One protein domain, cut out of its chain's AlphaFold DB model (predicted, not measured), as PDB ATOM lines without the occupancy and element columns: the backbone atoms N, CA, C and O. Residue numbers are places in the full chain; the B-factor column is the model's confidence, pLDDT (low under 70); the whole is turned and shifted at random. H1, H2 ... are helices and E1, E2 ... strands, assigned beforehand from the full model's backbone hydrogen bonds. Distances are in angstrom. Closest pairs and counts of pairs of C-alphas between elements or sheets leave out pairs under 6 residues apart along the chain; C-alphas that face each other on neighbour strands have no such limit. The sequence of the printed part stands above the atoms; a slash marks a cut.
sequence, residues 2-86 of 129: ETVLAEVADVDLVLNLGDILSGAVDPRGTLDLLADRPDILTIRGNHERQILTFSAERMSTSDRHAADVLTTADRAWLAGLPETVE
ATOM      1  N   GLU A   2      15.955  38.805 -32.504       71.31
ATOM      2  CA  GLU A   2      15.732  39.552 -33.758       71.31
ATOM      3  C   GLU A   2      16.682  40.740 -33.957       71.31
ATOM      4  O   GLU A   2      17.285  40.868 -35.015       71.31
ATOM      5  N   THR A   3      16.889  41.562 -32.920       75.31
ATOM      6  CA  THR A   3      17.830  42.692 -32.974       75.31
ATOM      7  C   THR A   3      19.258  42.249 -33.278       75.31
ATOM      8  O   THR A   3      19.931  42.892 -34.065       75.31
ATOM      9  N   VAL A   4      19.720  41.141 -32.694       77.81
ATOM     10  CA  VAL A   4      21.073  40.626 -32.955       77.81
ATOM     11  C   VAL A   4      21.168  40.110 -34.386       77.81
ATOM     12  O   VAL A   4      22.122  40.439 -35.078       77.81
ATOM     13  N   LEU A   5      20.161  39.359 -34.849       77.50
ATOM     14  CA  LEU A   5      20.122  38.833 -36.216       77.50
ATOM     15  C   LEU A   5      20.087  39.937 -37.281       77.50
ATOM     16  O   LEU A   5      20.679  39.769 -38.341       77.50
ATOM     17  N   ALA A   6      19.429  41.064 -36.998       76.56
ATOM     18  CA  ALA A   6      19.401  42.217 -37.895       76.56
ATOM     19  C   ALA A   6      20.783  42.882 -38.062       76.56
ATOM     20  O   ALA A   6      21.069  43.428 -39.124       76.56
ATOM     21  N   GLU A   7      21.644  42.804 -37.043       79.69
ATOM     22  CA  GLU A   7      22.988  43.404 -37.042       79.69
ATOM     23  C   GLU A   7      24.062  42.489 -37.662       79.69
ATOM     24  O   GLU A   7      25.157  42.950 -37.973       79.69
ATOM     25  N   VAL A   8      23.767  41.199 -37.876       73.62
ATOM     26  CA  VAL A   8      24.706  40.208 -38.450       73.62
ATOM     27  C   VAL A   8      24.333  39.798 -39.878       73.62
ATOM     28  O   VAL A   8      24.526  38.656 -40.276       73.62
ATOM     29  N   ALA A   9      23.796  40.727 -40.671       66.81
ATOM     30  CA  ALA A   9      23.258  40.445 -42.007       66.81
ATOM     31  C   ALA A   9      24.291  39.975 -43.062       66.81
ATOM     32  O   ALA A   9      23.881  39.536 -44.133       66.81
ATOM     33  N   ASP A  10      25.596  40.057 -42.778       83.38
ATOM     34  CA  ASP A  10      26.690  39.680 -43.689       83.38
ATOM     35  C   ASP A  10      27.647  38.679 -43.016       83.38
ATOM     36  O   ASP A  10      28.812  38.971 -42.747       83.38
ATOM     37  N   VAL A  11      27.118  37.509 -42.647       88.50
ATOM     38  CA  VAL A  11      27.904  36.390 -42.107       88.50
ATOM     39  C   VAL A  11      27.600  35.110 -42.876       88.50
ATOM     40  O   VAL A  11      26.455  34.857 -43.248       88.50
ATOM     41  N   ASP A  12      28.621  34.279 -43.080       89.12
ATOM     42  CA  ASP A  12      28.480  33.008 -43.802       89.12
ATOM     43  C   ASP A  12      27.710  31.947 -43.000       89.12
ATOM     44  O   ASP A  12      27.133  31.022 -43.572       89.12
ATOM     45  N   LEU A  13      27.727  32.056 -41.666       91.00
ATOM     46  CA  LEU A  13      27.102  31.096 -40.767       91.00
ATOM     47  C   LEU A  13      26.711  31.739 -39.437       91.00
ATOM     48  O   LEU A  13      27.494  32.471 -38.829       91.00
ATOM     49  N   VAL A  14      25.529  31.375 -38.944       93.19
ATOM     50  CA  VAL A  14      25.087  31.684 -37.584       93.19
ATOM     51  C   VAL A  14      24.978  30.387 -36.795       93.19
ATOM     52  O   VAL A  14      24.327  29.432 -37.218       93.19
ATOM     53  N   LEU A  15      25.610  30.377 -35.626       94.44
ATOM     54  CA  LEU A  15      25.559  29.280 -34.676       94.44
ATOM     55  C   LEU A  15      24.963  29.782 -33.358       94.44
ATOM     56  O   LEU A  15      25.420  30.774 -32.792       94.44
ATOM     57  N   ASN A  16      23.959  29.070 -32.868       95.44
ATOM     58  CA  ASN A  16      23.335  29.269 -31.575       95.44
ATOM     59  C   ASN A  16      23.806  28.168 -30.616       95.44
ATOM     60  O   ASN A  16      23.592  26.981 -30.867       95.44
ATOM     61  N   LEU A  17      24.447  28.574 -29.517       95.81
ATOM     62  CA  LEU A  17      25.051  27.671 -28.536       95.81
ATOM     63  C   LEU A  17      24.065  27.144 -27.478       95.81
ATOM     64  O   LEU A  17      24.504  26.616 -26.461       95.81
ATOM     65  N   GLY A  18      22.758  27.249 -27.714       95.00
ATOM     66  CA  GLY A  18      21.719  26.681 -26.853       95.00
ATOM     67  C   GLY A  18      21.153  27.676 -25.845       95.00
ATOM     68  O   GLY A  18      21.324  28.885 -25.990       95.00
ATOM     69  N   ASP A  19      20.449  27.154 -24.839       94.69
ATOM     70  CA  ASP A  19      19.736  27.942 -23.825       94.69
ATOM     71  C   ASP A  19      18.662  28.867 -24.412       94.69
ATOM     72  O   ASP A  19      18.372  29.959 -23.912       94.69
ATOM     73  N   ILE A  20      18.008  28.377 -25.463       93.25
ATOM     74  CA  ILE A  20      17.003  29.095 -26.255       93.25
ATOM     75  C   ILE A  20      15.667  29.248 -25.523       93.25
ATOM     76  O   ILE A  20      14.818  30.037 -25.934       93.25
ATOM     77  N   LEU A  21      15.484  28.502 -24.431       88.25
ATOM     78  CA  LEU A  21      14.321  28.584 -23.546       88.25
ATOM     79  C   LEU A  21      14.635  29.222 -22.189       88.25
ATOM     80  O   LEU A  21      13.751  29.322 -21.336       88.25
ATOM     81  N   SER A  22      15.884  29.644 -21.975       77.19
ATOM     82  CA  SER A  22      16.287  30.298 -20.737       77.19
ATOM     83  C   SER A  22      15.829  31.768 -20.740       77.19
ATOM     84  O   SER A  22      16.073  32.530 -21.675       77.19
ATOM     85  N   GLY A  23      15.117  32.181 -19.687       70.19
ATOM     86  CA  GLY A  23      14.621  33.554 -19.524       70.19
ATOM     87  C   GLY A  23      13.101  33.707 -19.653       70.19
ATOM     88  O   GLY A  23      12.411  32.946 -20.317       70.19
ATOM     89  N   ALA A  24      12.550  34.703 -18.958       66.44
ATOM     90  CA  ALA A  24      11.103  34.857 -18.769       66.44
ATOM     91  C   ALA A  24      10.402  35.718 -19.840       66.44
ATOM     92  O   ALA A  24       9.288  36.175 -19.600       66.44
ATOM     93  N   VAL A  25      11.064  36.021 -20.964       81.94
ATOM     94  CA  VAL A  25      10.565  37.039 -21.904       81.94
ATOM     95  C   VAL A  25       9.647  36.434 -22.966       81.94
ATOM     96  O   VAL A  25       8.462  36.746 -22.960       81.94
ATOM     97  N   ASP A  26      10.165  35.589 -23.865       89.31
ATOM     98  CA  ASP A  26       9.366  35.004 -24.954       89.31
ATOM     99  C   ASP A  26       9.962  33.678 -25.492       89.31
ATOM    100  O   ASP A  26      10.627  33.656 -26.538       89.31
ATOM    101  N   PRO A  27       9.764  32.550 -24.780       92.00
ATOM    102  CA  PRO A  27      10.240  31.243 -25.240       92.00
ATOM    103  C   PRO A  27       9.534  30.769 -26.521       92.00
ATOM    104  O   PRO A  27      10.149  30.091 -27.341       92.00
ATOM    105  N   ARG A  28       8.263  31.142 -26.733       92.19
ATOM    106  CA  ARG A  28       7.498  30.745 -27.926       92.19
ATOM    107  C   ARG A  28       8.008  31.459 -29.172       92.19
ATOM    108  O   ARG A  28       8.332  30.787 -30.146       92.19
ATOM    109  N   GLY A  29       8.140  32.784 -29.127       92.69
ATOM    110  CA  GLY A  29       8.672  33.554 -30.252       92.69
ATOM    111  C   GLY A  29      10.102  33.150 -30.606       92.69
ATOM    112  O   GLY A  29      10.438  33.054 -31.784       92.69
ATOM    113  N   THR A  30      10.927  32.814 -29.606       92.81
ATOM    114  CA  THR A  30      12.286  32.299 -29.846       92.81
ATOM    115  C   THR A  30      12.270  30.960 -30.590       92.81
ATOM    116  O   THR A  30      13.030  30.785 -31.544       92.81
ATOM    117  N   LEU A  31      11.389  30.031 -30.202       92.88
ATOM    118  CA  LEU A  31      11.234  28.756 -30.904       92.88
ATOM    119  C   LEU A  31      10.696  28.926 -32.322       92.88
ATOM    120  O   LEU A  31      11.230  28.298 -33.228       92.88
ATOM    121  N   ASP A  32       9.665  29.751 -32.518       92.38
ATOM    122  CA  ASP A  32       9.089  29.997 -33.847       92.38
ATOM    123  C   ASP A  32      10.145  30.562 -34.794       92.38
ATOM    124  O   ASP A  32      10.355  30.038 -35.885       92.38
ATOM    125  N   LEU A  33      10.895  31.562 -34.330       92.62
ATOM    126  CA  LEU A  33      11.972  32.166 -35.102       92.62
ATOM    127  C   LEU A  33      13.053  31.145 -35.476       92.62
ATOM    128  O   LEU A  33      13.493  31.125 -36.622       92.62
ATOM    129  N   LEU A  34      13.493  30.304 -34.534       93.75
ATOM    130  CA  LEU A  34      14.516  29.287 -34.800       93.75
ATOM    131  C   LEU A  34      14.006  28.162 -35.705       93.75
ATOM    132  O   LEU A  34      14.747  27.690 -36.566       93.75
ATOM    133  N   ALA A  35      12.748  27.749 -35.548       90.25
ATOM    134  CA  ALA A  35      12.120  26.753 -36.408       90.25
ATOM    135  C   ALA A  35      11.985  27.254 -37.857       90.25
ATOM    136  O   ALA A  35      12.212  26.485 -38.793       90.25
ATOM    137  N   ASP A  36      11.697  28.545 -38.041       92.12
ATOM    138  CA  ASP A  36      11.602  29.203 -39.350       92.12
ATOM    139  C   ASP A  36      12.974  29.557 -39.961       92.12
ATOM    140  O   ASP A  36      13.055  29.988 -41.115       92.12
ATOM    141  N   ARG A  37      14.069  29.368 -39.212       91.75
ATOM    142  CA  ARG A  37      15.446  29.700 -39.616       91.75
ATOM    143  C   ARG A  37      16.379  28.489 -39.530       91.75
ATOM    144  O   ARG A  37      17.317  28.488 -38.731       91.75
ATOM    145  N   PRO A  38      16.181  27.463 -40.383       89.38
ATOM    146  CA  PRO A  38      17.029  26.269 -40.403       89.38
ATOM    147  C   PRO A  38      18.486  26.550 -40.813       89.38
ATOM    148  O   PRO A  38      19.337  25.674 -40.684       89.38
ATOM    149  N   ASP A  39      18.779  27.749 -41.320       91.38
ATOM    150  CA  ASP A  39      20.132  28.244 -41.584       91.38
ATOM    151  C   ASP A  39      20.916  28.588 -40.303       91.38
ATOM    152  O   ASP A  39      22.143  28.671 -40.341       91.38
ATOM    153  N   ILE A  40      20.232  28.744 -39.165       94.19
ATOM    154  CA  ILE A  40      20.862  28.916 -37.855       94.19
ATOM    155  C   ILE A  40      21.112  27.535 -37.250       94.19
ATOM    156  O   ILE A  40      20.200  26.879 -36.737       94.19
ATOM    157  N   LEU A  41      22.373  27.103 -37.252       95.19
ATOM    158  CA  LEU A  41      22.751  25.877 -36.557       95.19
ATOM    159  C   LEU A  41      22.539  26.079 -35.059       95.19
ATOM    160  O   LEU A  41      23.083  27.011 -34.479       95.19
ATOM    161  N   THR A  42      21.748  25.220 -34.429       96.56
ATOM    162  CA  THR A  42      21.445  25.317 -32.997       96.56
ATOM    163  C   THR A  42      21.836  24.019 -32.313       96.56
ATOM    164  O   THR A  42      21.416  22.944 -32.741       96.56
ATOM    165  N   ILE A  43      22.645  24.117 -31.261       96.81
ATOM    166  CA  ILE A  43      22.923  23.002 -30.348       96.81
ATOM    167  C   ILE A  43      22.048  23.120 -29.101       96.81
ATOM    168  O   ILE A  43      21.510  24.187 -28.804       96.81
ATOM    169  N   ARG A  44      21.898  22.022 -28.360       95.75
ATOM    170  CA  ARG A  44      21.187  22.036 -27.079       95.75
ATOM    171  C   ARG A  44      22.078  22.617 -25.978       95.75
ATOM    172  O   ARG A  44      23.243  22.237 -25.861       95.75
ATOM    173  N   GLY A  45      21.502  23.471 -25.144       95.69
ATOM    174  CA  GLY A  45      22.050  23.888 -23.861       95.69
ATOM    175  C   GLY A  45      21.450  23.115 -22.691       95.69
ATOM    176  O   GLY A  45      20.695  22.144 -22.865       95.69
ATOM    177  N   ASN A  46      21.783  23.539 -21.470       96.00
ATOM    178  CA  ASN A  46      21.289  22.854 -20.279       96.00
ATOM    179  C   ASN A  46      19.783  23.040 -20.100       96.00
ATOM    180  O   ASN A  46      19.116  22.121 -19.614       96.00
ATOM    181  N   HIS A  47      19.229  24.191 -20.485       95.06
ATOM    182  CA  HIS A  47      17.802  24.469 -20.310       95.06
ATOM    183  C   HIS A  47      16.927  23.558 -21.181       95.06
ATOM    184  O   HIS A  47      15.896  23.065 -20.715       95.06
ATOM    185  N   GLU A  48      17.381  23.206 -22.386       95.31
ATOM    186  CA  GLU A  48      16.683  22.238 -23.236       95.31
ATOM    187  C   GLU A  48      16.645  20.848 -22.587       95.31
ATOM    188  O   GLU A  48      15.574  20.244 -22.472       95.31
ATOM    189  N   ARG A  49      17.778  20.349 -22.065       94.75
ATOM    190  CA  ARG A  49      17.798  19.076 -21.323       94.75
ATOM    191  C   ARG A  49      16.906  19.144 -20.083       94.75
ATOM    192  O   ARG A  49      16.168  18.197 -19.806       94.75
ATOM    193  N   GLN A  50      16.988  20.217 -19.302       95.19
ATOM    194  CA  GLN A  50      16.247  20.362 -18.047       95.19
ATOM    195  C   GLN A  50      14.734  20.367 -18.287       95.19
ATOM    196  O   GLN A  50      14.028  19.595 -17.643       95.19
ATOM    197  N   ILE A  51      14.236  21.131 -19.261       94.88
ATOM    198  CA  ILE A  51      12.805  21.185 -19.603       94.88
ATOM    199  C   ILE A  51      12.269  19.831 -20.096       94.88
ATOM    200  O   ILE A  51      11.103  19.494 -19.862       94.88
ATOM    201  N   LEU A  52      13.107  19.037 -20.768       94.81
ATOM    202  CA  LEU A  52      12.728  17.715 -21.272       94.81
ATOM    203  C   LEU A  52      12.807  16.607 -20.210       94.81
ATOM    204  O   LEU A  52      12.113  15.601 -20.346       94.81
ATOM    205  N   THR A  53      13.643  16.757 -19.176       95.25
ATOM    206  CA  THR A  53      13.982  15.651 -18.254       95.25
ATOM    207  C   THR A  53      13.613  15.888 -16.794       95.25
ATOM    208  O   THR A  53      13.487  14.926 -16.035       95.25
ATOM    209  N   PHE A  54      13.469  17.137 -16.354       95.56
ATOM    210  CA  PHE A  54      13.133  17.433 -14.966       95.56
ATOM    211  C   PHE A  54      11.629  17.318 -14.733       95.56
ATOM    212  O   PHE A  54      10.815  17.553 -15.622       95.56
ATOM    213  N   SER A  55      11.252  16.964 -13.503       94.44
ATOM    214  CA  SER A  55       9.872  17.139 -13.062       94.44
ATOM    215  C   SER A  55       9.594  18.622 -12.857       94.44
ATOM    216  O   SER A  55      10.511  19.409 -12.600       94.44
ATOM    217  N   ALA A  56       8.323  19.005 -12.923       91.38
ATOM    218  CA  ALA A  56       7.941  20.401 -12.825       91.38
ATOM    219  C   ALA A  56       8.468  21.037 -11.521       91.38
ATOM    220  O   ALA A  56       8.994  22.143 -11.541       91.38
ATOM    221  N   GLU A  57       8.413  20.335 -10.385       94.00
ATOM    222  CA  GLU A  57       8.883  20.805  -9.067       94.00
ATOM    223  C   GLU A  57      10.375  21.158  -9.027       94.00
ATOM    224  O   GLU A  57      10.791  21.937  -8.173       94.00
ATOM    225  N   ARG A  58      11.176  20.587  -9.931       94.94
ATOM    226  CA  ARG A  58      12.613  20.864 -10.046       94.94
ATOM    227  C   ARG A  58      12.931  21.985 -11.032       94.94
ATOM    228  O   ARG A  58      14.075  22.427 -11.071       94.94
ATOM    229  N   MET A  59      11.960  22.402 -11.840       93.75
ATOM    230  CA  MET A  59      12.128  23.471 -12.818       93.75
ATOM    231  C   MET A  59      12.167  24.831 -12.128       93.75
ATOM    232  O   MET A  59      11.411  25.094 -11.187       93.75
ATOM    233  N   SER A  60      13.017  25.716 -12.646       91.69
ATOM    234  CA  SER A  60      12.947  27.136 -12.315       91.69
ATOM    235  C   SER A  60      11.606  27.732 -12.770       91.69
ATOM    236  O   SER A  60      10.857  27.132 -13.547       91.69
ATOM    237  N   THR A  61      11.279  28.940 -12.304       91.44
ATOM    238  CA  THR A  61      10.069  29.641 -12.761       91.44
ATOM    239  C   THR A  61      10.084  29.885 -14.272       91.44
ATOM    240  O   THR A  61       9.045  29.733 -14.912       91.44
ATOM    241  N   SER A  62      11.244  30.212 -14.852       90.69
ATOM    242  CA  SER A  62      11.387  30.395 -16.299       90.69
ATOM    243  C   SER A  62      11.233  29.085 -17.062       90.69
ATOM    244  O   SER A  62      10.475  29.045 -18.024       90.69
ATOM    245  N   ASP A  63      11.859  28.000 -16.597       93.19
ATOM    246  CA  ASP A  63      11.750  26.696 -17.268       93.19
ATOM    247  C   ASP A  63      10.323  26.175 -17.249       93.19
ATOM    248  O   ASP A  63       9.858  25.598 -18.225       93.19
ATOM    249  N   ARG A  64       9.605  26.401 -16.144       93.00
ATOM    250  CA  ARG A  64       8.195  26.037 -16.044       93.00
ATOM    251  C   ARG A  64       7.351  26.825 -17.038       93.00
ATOM    252  O   ARG A  64       6.555  26.228 -17.750       93.00
ATOM    253  N   HIS A  65       7.559  28.140 -17.119       92.56
ATOM    254  CA  HIS A  65       6.861  28.973 -18.091       92.56
ATOM    255  C   HIS A  65       7.128  28.515 -19.531       92.56
ATOM    256  O   HIS A  65       6.187  28.365 -20.307       92.56
ATOM    257  N   ALA A  66       8.388  28.231 -19.869       93.50
ATOM    258  CA  ALA A  66       8.746  27.680 -21.169       93.50
ATOM    259  C   ALA A  66       8.077  26.316 -21.399       93.50
ATOM    260  O   ALA A  66       7.430  26.117 -22.421       93.50
ATOM    261  N   ALA A  67       8.156  25.397 -20.431       94.12
ATOM    262  CA  ALA A  67       7.564  24.063 -20.515       94.12
ATOM    263  C   ALA A  67       6.044  24.083 -20.741       94.12
ATOM    264  O   ALA A  67       5.542  23.214 -21.461       94.12
ATOM    265  N   ASP A  68       5.339  25.053 -20.149       92.88
ATOM    266  CA  ASP A  68       3.885  25.224 -20.253       92.88
ATOM    267  C   ASP A  68       3.435  25.661 -21.660       92.88
ATOM    268  O   ASP A  68       2.297  25.389 -22.046       92.88
ATOM    269  N   VAL A  69       4.309  26.304 -22.447       93.00
ATOM    270  CA  VAL A  69       3.994  26.749 -23.819       93.00
ATOM    271  C   VAL A  69       4.472  25.784 -24.911       93.00
ATOM    272  O   VAL A  69       4.156  25.991 -26.083       93.00
ATOM    273  N   LEU A  70       5.212  24.723 -24.558       94.12
ATOM    274  CA  LEU A  70       5.713  23.745 -25.529       94.12
ATOM    275  C   LEU A  70       4.627  22.769 -25.984       94.12
ATOM    276  O   LEU A  70       4.007  22.070 -25.179       94.12
ATOM    277  N   THR A  71       4.506  22.605 -27.296       96.06
ATOM    278  CA  THR A  71       3.754  21.506 -27.905       96.06
ATOM    279  C   THR A  71       4.575  20.211 -27.927       96.06
ATOM    280  O   THR A  71       5.785  20.189 -27.691       96.06
ATOM    281  N   THR A  72       3.929  19.093 -28.272       96.56
ATOM    282  CA  THR A  72       4.626  17.821 -28.525       96.56
ATOM    283  C   THR A  72       5.657  17.941 -29.651       96.56
ATOM    284  O   THR A  72       6.714  17.321 -29.572       96.56
ATOM    285  N   ALA A  73       5.368  18.742 -30.683       96.25
ATOM    286  CA  ALA A  73       6.281  18.953 -31.802       96.25
ATOM    287  C   ALA A  73       7.526  19.737 -31.368       96.25
ATOM    288  O   ALA A  73       8.635  19.323 -31.697       96.25
ATOM    289  N   ASP A  74       7.358  20.786 -30.556       95.88
ATOM    290  CA  ASP A  74       8.490  21.551 -30.017       95.88
ATOM    291  C   ASP A  74       9.396  20.652 -29.171       95.88
ATOM    292  O   ASP A  74      10.610  20.643 -29.341       95.88
ATOM    293  N   ARG A  75       8.810  19.815 -28.304       96.25
ATOM    294  CA  ARG A  75       9.577  18.864 -27.481       96.25
ATOM    295  C   ARG A  75      10.357  17.858 -28.326       96.25
ATOM    296  O   ARG A  75      11.491  17.536 -27.982       96.25
ATOM    297  N   ALA A  76       9.765  17.370 -29.415       96.75
ATOM    298  CA  ALA A  76      10.443  16.468 -30.342       96.75
ATOM    299  C   ALA A  76      11.590  17.171 -31.088       96.75
ATOM    300  O   ALA A  76      12.660  16.585 -31.240       96.75
ATOM    301  N   TRP A  77      11.390  18.424 -31.503       95.38
ATOM    302  CA  TRP A  77      12.423  19.238 -32.140       95.38
ATOM    303  C   TRP A  77      13.600  19.507 -31.190       95.38
ATOM    304  O   TRP A  77      14.740  19.221 -31.543       95.38
ATOM    305  N   LEU A  78      13.323  19.923 -29.949       95.69
ATOM    306  CA  LEU A  78      14.333  20.124 -28.901       95.69
ATOM    307  C   LEU A  78      15.147  18.854 -28.622       95.69
ATOM    308  O   LEU A  78      16.367  18.912 -28.490       95.69
ATOM    309  N   ALA A  79      14.486  17.694 -28.560       96.19
ATOM    310  CA  ALA A  79      15.153  16.408 -28.363       96.19
ATOM    311  C   ALA A  79      16.055  16.007 -29.547       96.19
ATOM    312  O   ALA A  79      16.968  15.200 -29.376       96.19
ATOM    313  N   GLY A  80      15.801  16.560 -30.736       95.62
ATOM    314  CA  GLY A  80      16.613  16.363 -31.934       95.62
ATOM    315  C   GLY A  80      17.842  17.271 -32.019       95.62
ATOM    316  O   GLY A  80      18.690  17.036 -32.877       95.62
ATOM    317  N   LEU A  81      17.966  18.283 -31.151       96.44
ATOM    318  CA  LEU A  81      19.103  19.200 -31.183       96.44
ATOM    319  C   LEU A  81      20.413  18.469 -30.822       96.44
ATOM    320  O   LEU A  81      20.473  17.745 -29.811       96.44
ATOM    321  N   PRO A  82      21.487  18.649 -31.612       96.19
ATOM    322  CA  PRO A  82      22.788  18.070 -31.305       96.19
ATOM    323  C   PRO A  82      23.381  18.692 -30.034       96.19
ATOM    324  O   PRO A  82      23.106  19.841 -29.708       96.19
ATOM    325  N   GLU A  83      24.202  17.938 -29.305       95.50
ATOM    326  CA  GLU A  83      24.970  18.480 -28.166       95.50
ATOM    327  C   GLU A  83      26.167  19.303 -28.637       95.50
ATOM    328  O   GLU A  83      26.551  20.282 -28.001       95.50
ATOM    329  N   THR A  84      26.743  18.905 -29.771       96.06
ATOM    330  CA  THR A  84      27.934  19.516 -30.352       96.06
ATOM    331  C   THR A  84      27.853  19.506 -31.870       96.06
ATOM    332  O   THR A  84      27.254  18.599 -32.453       96.06
ATOM    333  N   VAL A  85      28.506  20.468 -32.516       96.31
ATOM    334  CA  VAL A  85      28.660  20.510 -33.979       96.31
ATOM    335  C   VAL A  85      30.061  20.977 -34.361       96.31
ATOM    336  O   VAL A  85      30.699  21.718 -33.615       96.31
ATOM    337  N   GLU A  86      30.522  20.566 -35.540       96.00
ATOM    338  CA  GLU A  86      31.718  21.109 -36.191       96.00
ATOM    339  C   GLU A  86      31.266  21.931 -37.410       96.00
ATOM    340  O   GLU A  86      31.083  21.377 -38.496       96.00
TER     341      GLU A  86
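Overview. This is residues 2 to 86 of the 129 residues of an uncharacterized protein of Frankia sp. BMG5.36 (UniProt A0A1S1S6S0). The domain is elongated, with H3, H4 and H5 gathered toward one end, where H3 packs on both of the others, and two very short strands, E1 and E2, side by side toward the other end. H2 comes between these groups along the length and meets H4 at its end; residues 6 to 11, of which 6 and 7 belong to H1, stick out beyond the strands. The printed part has 85 residues, with five named helices and three named strands in the order H1, E1, H2, E2, H3, H4, H5, E3. E1 and E2 make a parallel sheet of two strands, and the class is mostly helix. The whole is compact, with a radius of gyration of the C-alphas of 13.1 A and spans of 43 by 26 by 19 A.

Arrangement. H1, residues 2 to 7, touches no helix; it is only just apart from H2, residues 27 to 35, their closest C-alphas being 8.4 A apart. E1, residues 14 to 16, is the parallel neighbour of E2, residues 40 to 42, with 25 degrees between their directions. N 16 and O 41 are within hydrogen-bond range at 2.8 A, and N 41 and O 14 at 3.0 A. E1, H2 and E2 form a strand-helix-strand unit, two parallel neighbour strands with a helix between them along the chain, and its crossover is right-handed. H2 and H4, residues 61 to 69, touch only at their ends, the closest C-alphas being those of Pro 27 and Ala 66, 5.6 A apart. H3, residues 46 to 53, touches H4 at a steep tilt of 58 degrees, the same way; the closest C-alphas, of Ile 51 and Ala 67, are 6.0 A apart. H3 also touches H5, residues 72 to 79, at a steep tilt of 51 degrees, opposite ways; the closest C-alphas, of Glu 48 and Leu 78, are 6.5 A apart. H4 and H5 are apart. E3, residues 84 to 86, pairs with no named strand. Every O i to N i+4 pair is within hydrogen-bond range in H1, H2, H3 and H5, and 4 of 5 are in H4.

Along the chain. H1 begins at C-alpha 2, (15.732, 39.552, -33.758), and is 8.8 A long. E1 is 6.7 A, H2 12.2 A and E2 6.1 A long. H3 is 10.5 A, H4 12.9 A and H5 10.6 A long from first to last C-alpha. E3, 7.1 A long, ends at C-alpha 86, (31.718, 21.109, -36.191).

Size, cuts and confidence. The two C-alphas farthest apart are those of Asp 10 and Glu 57, at 43.3 A. The printed part has no cut and no long link. Its mean pLDDT is 91.0, and residues 9 and 24 are under 70.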